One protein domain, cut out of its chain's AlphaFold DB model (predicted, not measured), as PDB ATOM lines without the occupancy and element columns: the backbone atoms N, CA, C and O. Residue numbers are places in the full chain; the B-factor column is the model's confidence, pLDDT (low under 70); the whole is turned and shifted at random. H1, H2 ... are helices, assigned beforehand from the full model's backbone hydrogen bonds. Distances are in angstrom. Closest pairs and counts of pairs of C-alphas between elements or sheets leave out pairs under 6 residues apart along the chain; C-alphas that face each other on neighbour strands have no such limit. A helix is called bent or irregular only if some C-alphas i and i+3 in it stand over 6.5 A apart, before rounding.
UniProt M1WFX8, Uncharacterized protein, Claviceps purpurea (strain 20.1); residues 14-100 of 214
ATOM      1  N   PRO A  14     223.918 144.955 151.782       81.38
ATOM      2  CA  PRO A  14     225.147 145.731 151.789       81.38
ATOM      3  C   PRO A  14     224.882 147.192 152.184       81.38
ATOM      4  O   PRO A  14     223.883 147.803 151.792       81.38
ATOM      5  N   VAL A  15     225.782 147.756 152.990       80.56
ATOM      6  CA  VAL A  15     225.592 149.072 153.613       80.56
ATOM      7  C   VAL A  15     225.564 150.167 152.541       80.56
ATOM      8  O   VAL A  15     226.486 150.277 151.738       80.56
ATOM      9  N   PHE A  16     224.504 150.983 152.547       73.75
ATOM     10  CA  PHE A  16     224.234 152.041 151.559       73.75
ATOM     11  C   PHE A  16     224.147 151.576 150.097       73.75
ATOM     12  O   PHE A  16     224.104 152.420 149.197       73.75
ATOM     13  N   ASP A  17     224.084 150.268 149.832       68.50
ATOM     14  CA  ASP A  17     224.028 149.780 148.463       68.50
ATOM     15  C   ASP A  17     222.594 149.599 147.955       68.50
ATOM     16  O   ASP A  17     221.642 149.361 148.700       68.50
ATOM     17  N   LYS A  18     222.430 149.727 146.639       68.88
ATOM     18  CA  LYS A  18     221.148 149.479 145.969       68.88
ATOM     19  C   LYS A  18     220.938 147.974 145.768       68.88
ATOM     20  O   LYS A  18     221.916 147.291 145.456       68.88
ATOM     21  N   PRO A  19     219.682 147.483 145.820       69.75
ATOM     22  CA  PRO A  19     219.363 146.088 145.538       69.75
ATOM     23  C   PRO A  19     219.988 145.602 144.230       69.75
ATOM     24  O   PRO A  19     219.996 146.326 143.231       69.75
ATOM     25  N   PHE A  20     220.471 144.359 144.240       68.56
ATOM     26  CA  PHE A  20     221.211 143.763 143.128       68.56
ATOM     27  C   PHE A  20     220.420 143.762 141.811       68.56
ATOM     28  O   PHE A  20     220.996 144.010 140.762       68.56
ATOM     29  N   LYS A  21     219.094 143.571 141.866       63.34
ATOM     30  CA  LYS A  21     218.191 143.533 140.699       63.34
ATOM     31  C   LYS A  21     217.503 144.869 140.374       63.34
ATOM     32  O   LYS A  21     216.396 144.878 139.845       63.34
ATOM     33  N   LYS A  22     218.097 146.020 140.703       61.38
ATOM     34  CA  LYS A  22     217.536 147.301 140.242       61.38
ATOM     35  C   LYS A  22     217.945 147.537 138.783       61.38
ATOM     36  O   LYS A  22     219.128 147.701 138.507       61.38
ATOM     37  N   THR A  23     216.964 147.596 137.880       53.25
ATOM     38  CA  THR A  23     217.073 147.643 136.400       53.25
ATOM     39  C   THR A  23     217.847 148.842 135.826       53.25
ATOM     40  O   THR A  23     218.007 148.968 134.621       53.25
ATOM     41  N   THR A  24     218.333 149.749 136.673       54.59
ATOM     42  CA  THR A  24     219.011 150.990 136.280       54.59
ATOM     43  C   THR A  24     220.296 151.185 137.084       54.59
ATOM     44  O   THR A  24     220.469 152.166 137.813       54.59
ATOM     45  N   SER A  25     221.226 150.232 137.011       54.62
ATOM     46  CA  SER A  25     222.579 150.477 137.513       54.62
ATOM     47  C   SER A  25     223.418 151.164 136.434       54.62
ATOM     48  O   SER A  25     223.956 150.509 135.555       54.62
ATOM     49  N   ALA A  26     223.584 152.484 136.539       56.97
ATOM     50  CA  ALA A  26     224.476 153.267 135.672       56.97
ATOM     51  C   ALA A  26     225.982 152.969 135.878       56.97
ATOM     52  O   ALA A  26     226.823 153.546 135.200       56.97
ATOM     53  N   ARG A  27     226.343 152.099 136.836       61.03
ATOM     54  CA  ARG A  27     227.734 151.700 137.104       61.03
ATOM     55  C   ARG A  27     228.055 150.393 136.387       61.03
ATOM     56  O   ARG A  27     227.435 149.375 136.695       61.03
ATOM     57  N   ALA A  28     229.059 150.429 135.512       60.78
ATOM     58  CA  ALA A  28     229.547 149.281 134.746       60.78
ATOM     59  C   ALA A  28     229.868 148.061 135.633       60.78
ATOM     60  O   ALA A  28     229.498 146.941 135.293       60.78
ATOM     61  N   ASP A  29     230.438 148.277 136.822       67.88
ATOM     62  CA  ASP A  29     230.802 147.194 137.750       67.88
ATOM     63  C   ASP A  29     229.602 146.354 138.206       67.88
ATOM     64  O   ASP A  29     229.714 145.143 138.381       67.88
ATOM     65  N   LYS A  30     228.422 146.973 138.357       69.75
ATOM     66  CA  LYS A  30     227.200 146.250 138.737       69.75
ATOM     67  C   LYS A  30     226.635 145.428 137.589       69.75
ATOM     68  O   LYS A  30     226.168 144.321 137.831       69.75
ATOM     69  N   ALA A  31     226.707 145.949 136.365       70.69
ATOM     70  CA  ALA A  31     226.302 145.210 135.176       70.69
ATOM     71  C   ALA A  31     227.192 143.970 134.987       70.69
ATOM     72  O   ALA A  31     226.683 142.869 134.790       70.69
ATOM     73  N   HIS A  32     228.511 144.112 135.162       78.56
ATOM     74  CA  HIS A  32     229.428 142.969 135.146       78.56
ATOM     75  C   HIS A  32     229.137 141.977 136.278       78.56
ATOM     76  O   HIS A  32     229.089 140.775 136.027       78.56
ATOM     77  N   ALA A  33     228.885 142.451 137.502       79.44
ATOM     78  CA  ALA A  33     228.537 141.578 138.623       79.44
ATOM     79  C   ALA A  33     227.238 140.790 138.376       79.44
ATOM     80  O   ALA A  33     227.181 139.612 138.718       79.44
ATOM     81  N   GLN A  34     226.221 141.402 137.758       79.12
ATOM     82  CA  GLN A  34     224.983 140.721 137.353       79.12
ATOM     83  C   GLN A  34     225.254 139.620 136.328       79.12
ATOM     84  O   GLN A  34     224.897 138.471 136.572       79.12
ATOM     85  N   VAL A  35     225.964 139.943 135.243       83.00
ATOM     86  CA  VAL A  35     226.321 138.964 134.204       83.00
ATOM     87  C   VAL A  35     227.144 137.814 134.788       83.00
ATOM     88  O   VAL A  35     226.912 136.659 134.444       83.00
ATOM     89  N   MET A  36     228.080 138.104 135.696       85.00
ATOM     90  CA  MET A  36     228.885 137.087 136.381       85.00
ATOM     91  C   MET A  36     228.046 136.232 137.332       85.00
ATOM     92  O   MET A  36     228.231 135.019 137.383       85.00
ATOM     93  N   TYR A  37     227.103 136.836 138.055       87.25
ATOM     94  CA  TYR A  37     226.190 136.106 138.931       87.25
ATOM     95  C   TYR A  37     225.281 135.149 138.139       87.25
ATOM     96  O   TYR A  37     225.000 134.041 138.582       87.25
ATOM     97  N   GLU A  38     224.879 135.523 136.926       87.19
ATOM     98  CA  GLU A  38     224.118 134.645 136.028       87.19
ATOM     99  C   GLU A  38     224.936 133.462 135.484       87.19
ATOM    100  O   GLU A  38     224.359 132.502 134.978       87.19
ATOM    101  N   LYS A  39     226.273 133.478 135.606       90.00
ATOM    102  CA  LYS A  39     227.122 132.336 135.221       90.00
ATOM    103  C   LYS A  39     227.145 131.210 136.256       90.00
ATOM    104  O   LYS A  39     227.647 130.132 135.934       90.00
ATOM    105  N   PHE A  40     226.628 131.413 137.471       89.56
ATOM    106  CA  PHE A  40     226.508 130.320 138.438       89.56
ATOM    107  C   PHE A  40     225.474 129.301 137.940       89.56
ATOM    108  O   PHE A  40     224.292 129.599 137.807       89.56
ATOM    109  N   ASN A  41     225.931 128.078 137.675       90.88
ATOM    110  CA  ASN A  41     225.128 126.995 137.094       90.88
ATOM    111  C   ASN A  41     224.533 126.033 138.139       90.88
ATOM    112  O   ASN A  41     223.854 125.075 137.777       90.88
ATOM    113  N   GLY A  42     224.779 126.277 139.426       90.44
ATOM    114  CA  GLY A  42     224.304 125.445 140.522       90.44
ATOM    115  C   GLY A  42     223.971 126.275 141.754       90.44
ATOM    116  O   GLY A  42     224.639 127.263 142.057       90.44
ATOM    117  N   SER A  43     222.937 125.854 142.479       92.88
ATOM    118  CA  SER A  43     222.581 126.407 143.784       92.88
ATOM    119  C   SER A  43     222.276 125.274 144.754       92.88
ATOM    120  O   SER A  43     221.685 124.260 144.381       92.88
ATOM    121  N   VAL A  44     222.709 125.436 146.001       94.25
ATOM    122  CA  VAL A  44     222.469 124.473 147.077       94.25
ATOM    123  C   VAL A  44     221.866 125.223 148.252       94.25
ATOM    124  O   VAL A  44     222.435 126.203 148.729       94.25
ATOM    125  N   PHE A  45     220.718 124.749 148.730       93.81
ATOM    126  CA  PHE A  45     220.027 125.324 149.880       93.81
ATOM    127  C   PHE A  45     220.189 124.417 151.095       93.81
ATOM    128  O   PHE A  45     219.704 123.284 151.109       93.81
ATOM    129  N   LEU A  46     220.836 124.932 152.141       93.56
ATOM    130  CA  LEU A  46     220.896 124.262 153.436       93.56
ATOM    131  C   LEU A  46     219.565 124.466 154.169       93.56
ATOM    132  O   LEU A  46     219.152 125.600 154.407       93.56
ATOM    133  N   LYS A  47     218.888 123.365 154.510       89.38
ATOM    134  CA  LYS A  47     217.545 123.391 155.122       89.38
ATOM    135  C   LYS A  47     217.553 123.189 156.638       89.38
ATOM    136  O   LYS A  47     216.622 123.608 157.317       89.38
ATOM    137  N   GLN A  48     218.586 122.545 157.176       89.88
ATOM    138  CA  GLN A  48     218.660 122.229 158.600       89.88
ATOM    139  C   GLN A  48     219.280 123.385 159.392       89.88
ATOM    140  O   GLN A  48     220.429 123.769 159.172       89.88
ATOM    141  N   VAL A  49     218.531 123.906 160.366       89.38
ATOM    142  CA  VAL A  49     219.017 124.913 161.316       89.38
ATOM    143  C   VAL A  49     219.689 124.213 162.496       89.38
ATOM    144  O   VAL A  49     219.030 123.517 163.263       89.38
ATOM    145  N   VAL A  50     220.995 124.430 162.666       89.56
ATOM    146  CA  VAL A  50     221.795 123.794 163.735       89.56
ATOM    147  C   VAL A  50     222.003 124.675 164.972       89.56
ATOM    148  O   VAL A  50     222.338 124.160 166.030       89.56
ATOM    149  N   ARG A  51     221.805 126.000 164.868       85.88
ATOM    150  CA  ARG A  51     222.027 126.936 165.990       85.88
ATOM    151  C   ARG A  51     220.971 126.786 167.088       85.88
ATOM    152  O   ARG A  51     221.313 126.756 168.261       85.88
ATOM    153  N   GLN A  52     219.697 126.692 166.707       89.31
ATOM    154  CA  GLN A  52     218.568 126.475 167.617       89.31
ATOM    155  C   GLN A  52     218.116 125.008 167.564       89.31
ATOM    156  O   GLN A  52     217.006 124.715 167.118       89.31
ATOM    157  N   ALA A  53     218.997 124.079 167.937       85.25
ATOM    158  CA  ALA A  53     218.718 122.643 167.887       85.25
ATOM    159  C   ALA A  53     217.685 122.192 168.946       85.25
ATOM    160  O   ALA A  53     217.475 122.865 169.954       85.25
ATOM    161  N   GLY A  54     217.056 121.036 168.710       90.38
ATOM    162  CA  GLY A  54     216.091 120.409 169.623       90.38
ATOM    163  C   GLY A  54     214.626 120.764 169.345       90.38
ATOM    164  O   GLY A  54     214.309 121.822 168.790       90.38
ATOM    165  N   ASP A  55     213.718 119.868 169.727       89.94
ATOM    166  CA  ASP A  55     212.285 119.998 169.422       89.94
ATOM    167  C   ASP A  55     211.616 121.137 170.192       89.94
ATOM    168  O   ASP A  55     210.765 121.839 169.645       89.94
ATOM    169  N   SER A  56     212.088 121.427 171.407       92.25
ATOM    170  CA  SER A  56     211.619 122.562 172.213       92.25
ATOM    171  C   SER A  56     211.858 123.922 171.543       92.25
ATOM    172  O   SER A  56     211.144 124.885 171.818       92.25
ATOM    173  N   GLN A  57     212.829 124.011 170.628       93.44
ATOM    174  CA  GLN A  57     213.138 125.228 169.875       93.44
ATOM    175  C   GLN A  57     212.361 125.339 168.557       93.44
ATOM    176  O   GLN A  57     212.464 126.368 167.885       93.44
ATOM    177  N   LYS A  58     211.570 124.324 168.174       94.06
ATOM    178  CA  LYS A  58     210.813 124.329 166.913       94.06
ATOM    179  C   LYS A  58     209.938 125.581 166.753       94.06
ATOM    180  O   LYS A  58     210.109 126.245 165.732       94.06
ATOM    181  N   PRO A  59     209.111 125.995 167.736       95.25
ATOM    182  CA  PRO A  59     208.276 127.189 167.576       95.25
ATOM    183  C   PRO A  59     209.098 128.458 167.325       95.25
ATOM    184  O   PRO A  59     208.692 129.344 166.579       95.25
ATOM    185  N   PHE A  60     210.287 128.546 167.930       95.38
ATOM    186  CA  PHE A  60     211.173 129.688 167.737       95.38
ATOM    187  C   PHE A  60     211.812 129.685 166.346       95.38
ATOM    188  O   PHE A  60     211.871 130.732 165.705       95.38
ATOM    189  N   ARG A  61     212.239 128.518 165.846       95.06
ATOM    190  CA  ARG A  61     212.722 128.383 164.464       95.06
ATOM    191  C   ARG A  61     211.645 128.751 163.450       95.06
ATOM    192  O   ARG A  61     211.954 129.461 162.500       95.06
ATOM    193  N   ASP A  62     210.411 128.311 163.681       95.19
ATOM    194  CA  ASP A  62     209.275 128.602 162.806       95.19
ATOM    195  C   ASP A  62     209.011 130.120 162.753       95.19
ATOM    196  O   ASP A  62     208.925 130.696 161.668       95.19
ATOM    197  N   ALA A  63     209.026 130.804 163.904       96.44
ATOM    198  CA  ALA A  63     208.909 132.262 163.955       96.44
ATOM    199  C   ALA A  63     210.067 132.989 163.239       96.44
ATOM    200  O   ALA A  63     209.832 133.962 162.523       96.44
ATOM    201  N   LEU A  64     211.316 132.528 163.397       94.69
ATOM    202  CA  LEU A  64     212.474 133.103 162.698       94.69
ATOM    203  C   LEU A  64     212.403 132.888 161.178       94.69
ATOM    204  O   LEU A  64     212.768 133.789 160.425       94.69
ATOM    205  N   ALA A  65     211.922 131.727 160.722       93.69
ATOM    206  CA  ALA A  65     211.703 131.451 159.304       93.69
ATOM    207  C   ALA A  65     210.597 132.346 158.725       93.69
ATOM    208  O   ALA A  65     210.786 132.961 157.681       93.69
ATOM    209  N   ALA A  66     209.489 132.522 159.446       95.75
ATOM    210  CA  ALA A  66     208.416 133.416 159.023       95.75
ATOM    211  C   ALA A  66     208.868 134.885 158.935       95.75
ATOM    212  O   ALA A  66     208.483 135.594 158.006       95.75
ATOM    213  N   LEU A  67     209.718 135.340 159.864       94.62
ATOM    214  CA  LEU A  67     210.344 136.665 159.793       94.62
ATOM    215  C   LEU A  67     211.283 136.798 158.589       94.62
ATOM    216  O   LEU A  67     211.279 137.837 157.934       94.62
ATOM    217  N   ARG A  68     212.065 135.753 158.295       93.62
ATOM    218  CA  ARG A  68     212.962 135.697 157.132       93.62
ATOM    219  C   ARG A  68     212.197 135.865 155.819       93.62
ATOM    220  O   ARG A  68     212.641 136.610 154.951       93.62
ATOM    221  N   ASP A  69     211.053 135.196 155.707       92.19
ATOM    222  CA  ASP A  69     210.231 135.175 154.493       92.19
ATOM    223  C   ASP A  69     209.235 136.349 154.419       92.19
ATOM    224  O   ASP A  69     208.535 136.507 153.421       92.19
ATOM    225  N   GLY A  70     209.169 137.184 155.463       92.94
ATOM    226  CA  GLY A  70     208.287 138.351 155.520       92.94
ATOM    227  C   GLY A  70     206.815 138.034 155.801       92.94
ATOM    228  O   GLY A  70     205.971 138.900 155.593       92.94
ATOM    229  N   ASN A  71     206.503 136.835 156.306       96.25
ATOM    230  CA  ASN A  71     205.137 136.365 156.568       96.25
ATOM    231  C   ASN A  71     204.906 135.961 158.045       96.25
ATOM    232  O   ASN A  71     204.486 134.831 158.315       96.25
ATOM    233  N   PRO A  72     205.205 136.821 159.041       96.00
ATOM    234  CA  PRO A  72     204.942 136.506 160.443       96.00
ATOM    235  C   PRO A  72     203.434 136.468 160.743       96.00
ATOM    236  O   PRO A  72     202.658 137.233 160.175       96.00
ATOM    237  N   THR A  73     203.027 135.616 161.686       97.44
ATOM    238  CA  THR A  73     201.646 135.527 162.174       97.44
ATOM    239  C   THR A  73     201.540 136.148 163.574       97.44
ATOM    240  O   THR A  73     202.570 136.356 164.234       97.44
ATOM    241  N   PRO A  74     200.323 136.433 164.075       97.62
ATOM    242  CA  PRO A  74     200.132 136.873 165.455       97.62
ATOM    243  C   PRO A  74     200.738 135.911 166.485       97.62
ATOM    244  O   PRO A  74     201.333 136.358 167.463       97.62
ATOM    245  N   GLU A  75     200.683 134.599 166.251       97.06
ATOM    246  CA  GLU A  75     201.266 133.581 167.136       97.06
ATOM    247  C   GLU A  75     202.791 133.712 167.205       97.06
ATOM    248  O   GLU A  75     203.369 133.651 168.293       97.06
ATOM    249  N   HIS A  76     203.451 133.963 166.066       97.44
ATOM    250  CA  HIS A  76     204.888 134.248 166.034       97.44
ATOM    251  C   HIS A  76     205.221 135.503 166.846       97.44
ATOM    252  O   HIS A  76     206.179 135.506 167.622       97.44
ATOM    253  N   PHE A  77     204.419 136.561 166.710       95.81
ATOM    254  CA  PHE A  77     204.616 137.796 167.466       95.81
ATOM    255  C   PHE A  77     204.428 137.578 168.973       95.81
ATOM    256  O   PHE A  77     205.308 137.936 169.758       95.81
ATOM    257  N   HIS A  78     203.343 136.916 169.385       96.00
ATOM    258  CA  HIS A  78     203.092 136.573 170.785       96.00
ATOM    259  C   HIS A  78     204.222 135.731 171.378       96.00
ATOM    260  O   HIS A  78     204.684 136.021 172.482       96.00
ATOM    261  N   LEU A  79     204.732 134.752 170.625       95.94
ATOM    262  CA  LEU A  79     205.885 133.953 171.028       95.94
ATOM    263  C   LEU A  79     207.122 134.828 171.286       95.94
ATOM    264  O   LEU A  79     207.816 134.628 172.285       95.94
ATOM    265  N   LEU A  80     207.417 135.809 170.433       94.75
ATOM    266  CA  LEU A  80     208.547 136.724 170.638       94.75
ATOM    267  C   LEU A  80     208.315 137.661 171.832       94.75
ATOM    268  O   LEU A  80     209.244 137.908 172.602       94.75
ATOM    269  N   CYS A  81     207.075 138.095 172.063       94.81
ATOM    270  CA  CYS A  81     206.693 138.864 173.246       94.81
ATOM    271  C   CYS A  81     206.830 138.091 174.565       94.81
ATOM    272  O   CYS A  81     206.810 138.717 175.616       94.81
ATOM    273  N   THR A  82     206.999 136.766 174.564       93.19
ATOM    274  CA  THR A  82     207.360 136.033 175.798       93.19
ATOM    275  C   THR A  82     208.838 136.185 176.175       93.19
ATOM    276  O   THR A  82     209.212 135.905 177.306       93.19
ATOM    277  N   ARG A  83     209.684 136.652 175.246       90.81
ATOM    278  CA  ARG A  83     211.151 136.724 175.397       90.81
ATOM    279  C   ARG A  83     211.674 138.121 175.718       90.81
ATOM    280  O   ARG A  83     212.881 138.344 175.726       90.81
ATOM    281  N   ILE A  84     210.784 139.079 175.951       92.81
ATOM    282  CA  ILE A  84     211.172 140.425 176.378       92.81
ATOM    283  C   ILE A  84     211.537 140.408 177.864       92.81
ATOM    284  O   ILE A  84     210.930 139.696 178.659       92.81
ATOM    285  N   GLN A  85     212.524 141.215 178.248       90.94
ATOM    286  CA  GLN A  85     213.124 141.178 179.584       90.94
ATOM    287  C   GLN A  85     212.102 141.303 180.730       90.94
ATOM    288  O   GLN A  85     212.248 140.637 181.745       90.94
ATOM    289  N   ASN A  86     211.053 142.113 180.568       91.50
ATOM    290  CA  ASN A  86     210.011 142.305 181.587       91.50
ATOM    291  C   ASN A  86     209.013 141.134 181.707       91.50
ATOM    292  O   ASN A  86     208.157 141.159 182.587       91.50
ATOM    293  N   ARG A  87     209.085 140.138 180.818       92.88
ATOM    294  CA  ARG A  87     208.265 138.915 180.846       92.88
ATOM    295  C   ARG A  87     209.059 137.685 181.278       92.88
ATOM    296  O   ARG A  87     208.456 136.639 181.491       92.88
ATOM    297  N   LEU A  88     210.380 137.805 181.397       93.56
ATOM    298  CA  LEU A  88     211.250 136.710 181.802       93.56
ATOM    299  C   LEU A  88     211.356 136.616 183.334       93.56
ATOM    300  O   LEU A  88     211.344 137.648 184.011       93.56
ATOM    301  N   PRO A  89     211.507 135.399 183.889       93.81
ATOM    302  CA  PRO A  89     211.848 135.212 185.294       93.81
ATOM    303  C   PRO A  89     213.143 135.953 185.668       93.81
ATOM    304  O   PRO A  89     214.076 136.004 184.858       93.81
ATOM    305  N   PRO A  90     213.272 136.468 186.906       93.12
ATOM    306  CA  PRO A  90     214.496 137.138 187.347       93.12
ATOM    307  C   PRO A  90     215.763 136.284 187.189       93.12
ATOM    308  O   PRO A  90     216.815 136.817 186.843       93.12
ATOM    309  N   SER A  91     215.663 134.963 187.385       93.12
ATOM    310  CA  SER A  91     216.768 134.013 187.187       93.12
ATOM    311  C   SER A  91     217.323 134.048 185.762       93.12
ATOM    312  O   SER A  91     218.538 134.081 185.571       93.12
ATOM    313  N   ASP A  92     216.439 134.104 184.768       91.88
ATOM    314  CA  ASP A  92     216.816 134.099 183.357       91.88
ATOM    315  C   ASP A  92     217.474 135.427 182.990       91.88
ATOM    316  O   ASP A  92     218.520 135.455 182.345       91.88
ATOM    317  N   VAL A  93     216.912 136.539 183.477       92.31
ATOM    318  CA  VAL A  93     217.473 137.883 183.274       92.31
ATOM    319  C   VAL A  93     218.891 137.982 183.842       92.31
ATOM    320  O   VAL A  93     219.774 138.538 183.185       92.31
ATOM    321  N   ILE A  94     219.135 137.411 185.026       92.19
ATOM    322  CA  ILE A  94     220.474 137.350 185.633       92.19
ATOM    323  C   ILE A  94     221.434 136.540 184.754       92.19
ATOM    324  O   ILE A  94     222.581 136.953 184.574       92.19
ATOM    325  N   GLY A  95     220.970 135.446 184.144       91.81
ATOM    326  CA  GLY A  95     221.764 134.638 183.211       91.81
ATOM    327  C   GLY A  95     222.285 135.421 181.998       91.81
ATOM    328  O   GLY A  95     223.355 135.116 181.473       91.81
ATOM    329  N   PHE A  96     221.594 136.491 181.591       89.62
ATOM    330  CA  PHE A  96     222.025 137.362 180.492       89.62
ATOM    331  C   PHE A  96     222.961 138.500 180.914       89.62
ATOM    332  O   PHE A  96     223.347 139.304 180.061       89.62
ATOM    333  N   LYS A  97     223.364 138.582 182.192       86.50
ATOM    334  CA  LYS A  97     224.286 139.618 182.693       86.50
ATOM    335  C   LYS A  97     225.515 139.762 181.798       86.50
ATOM    336  O   LYS A  97     225.919 140.881 181.475       86.50
ATOM    337  N   ASP A  98     226.065 138.626 181.377       84.50
ATOM    338  CA  ASP A  98     227.313 138.555 180.634       84.50
ATOM    339  C   ASP A  98     227.159 138.451 179.112       84.50
ATOM    340  O   ASP A  98     228.175 138.452 178.410       84.50
ATOM    341  N   ALA A  99     225.924 138.411 178.609       89.38
ATOM    342  CA  ALA A  99     225.624 138.263 177.191       89.38
ATOM    343  C   ALA A  99     225.972 139.521 176.375       89.38
ATOM    344  O   ALA A  99     225.846 140.658 176.841       89.38
ATOM    345  N   LEU A 100     226.369 139.307 175.116       90.50
ATOM    346  CA  LEU A 100     226.558 140.383 174.143       90.50
ATOM    347  C   LEU A 100     225.219 141.055 173.821       90.50
ATOM    348  O   LEU A 100     224.206 140.381 173.634       90.50
TER     349      LEU A 100
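This is residues 14 to 100 of the 214 residues of an uncharacterized protein of Claviceps purpurea (strain 20.1) (UniProt M1WFX8). A stretched-out, all-helix arrangement in two separate parts: at one end the single helix H1 with the loop of residues 14 to 27 before it, at the other H2 and H3 crossed at a steep angle, with the short helix H4 beyond them. The two parts are joined by the long link of residues 38 to 54, of which residues 38 to 48 stand free, and the whole is loosely formed, with H2 and H3 the one pair of helices in contact. The printed part has 87 residues, with four named helices in the order H1, H2, H3, H4 and no named strand; under half of the residues, 39 of 87, are in named elements. It is extended, with a radius of gyration of the C-alphas of 20.0 A, and elongated, spanning 56 by 29 by 28 A.

Residues 14 to 27 hold no named element and come before H1, residues 28 to 37, which touches no other helix. H2, residues 55 to 69, follows after a long link and is apart from H1. H3, residues 74 to 81, touches H2, and their closest C-alphas, those of Ala 63 and His 76, are 4.9 A apart. Their lines stand at a steep tilt of 68 degrees, only just short of about perpendicular, and they run opposite ways. Their centres are 10.6 A apart. H4, residues 90 to 95, is apart from H1, H2 and H3. Every O i to N i+4 pair is within hydrogen-bond range in H1, H3 and H4; in H2 9 of 11 are.

H1 begins at C-alpha 28, at (229.547, 149.281, 134.746), and measures 14.2 A from first to last C-alpha. H2, the longest helix with 15 residues, measures 21.4 A and begins at C-alpha 55, at (212.285, 119.998, 169.422). H2 is irregular: C-alphas 56 and 59 are 7.4 A apart, against about 5 A in a regular helix. H3 measures 10.4 A. H4 measures 8.7 A and ends at C-alpha 95, at (221.764, 134.638, 183.211).

The two C-alphas farthest apart, those of Ala 28 and Ser 91, lie 56.1 A from each other, and those of Pro 14 and Leu 100, the first and last printed, lie 23.0 A apart. The printed part has no cut. The link from H1 to H2, 17 residues, is long; that from H2 to H3, 4 residues, is tight; that from H3 to H4, 8 residues, is short. Residues 24 to 29, 35 to 48 and 86 to 92 stand free; of these, 28 and 29 and 35 to 37 belong to H1, and 90 to 92 to H4. The mean pLDDT of the printed part is 86.3, and residues 17 to 30 are under 70.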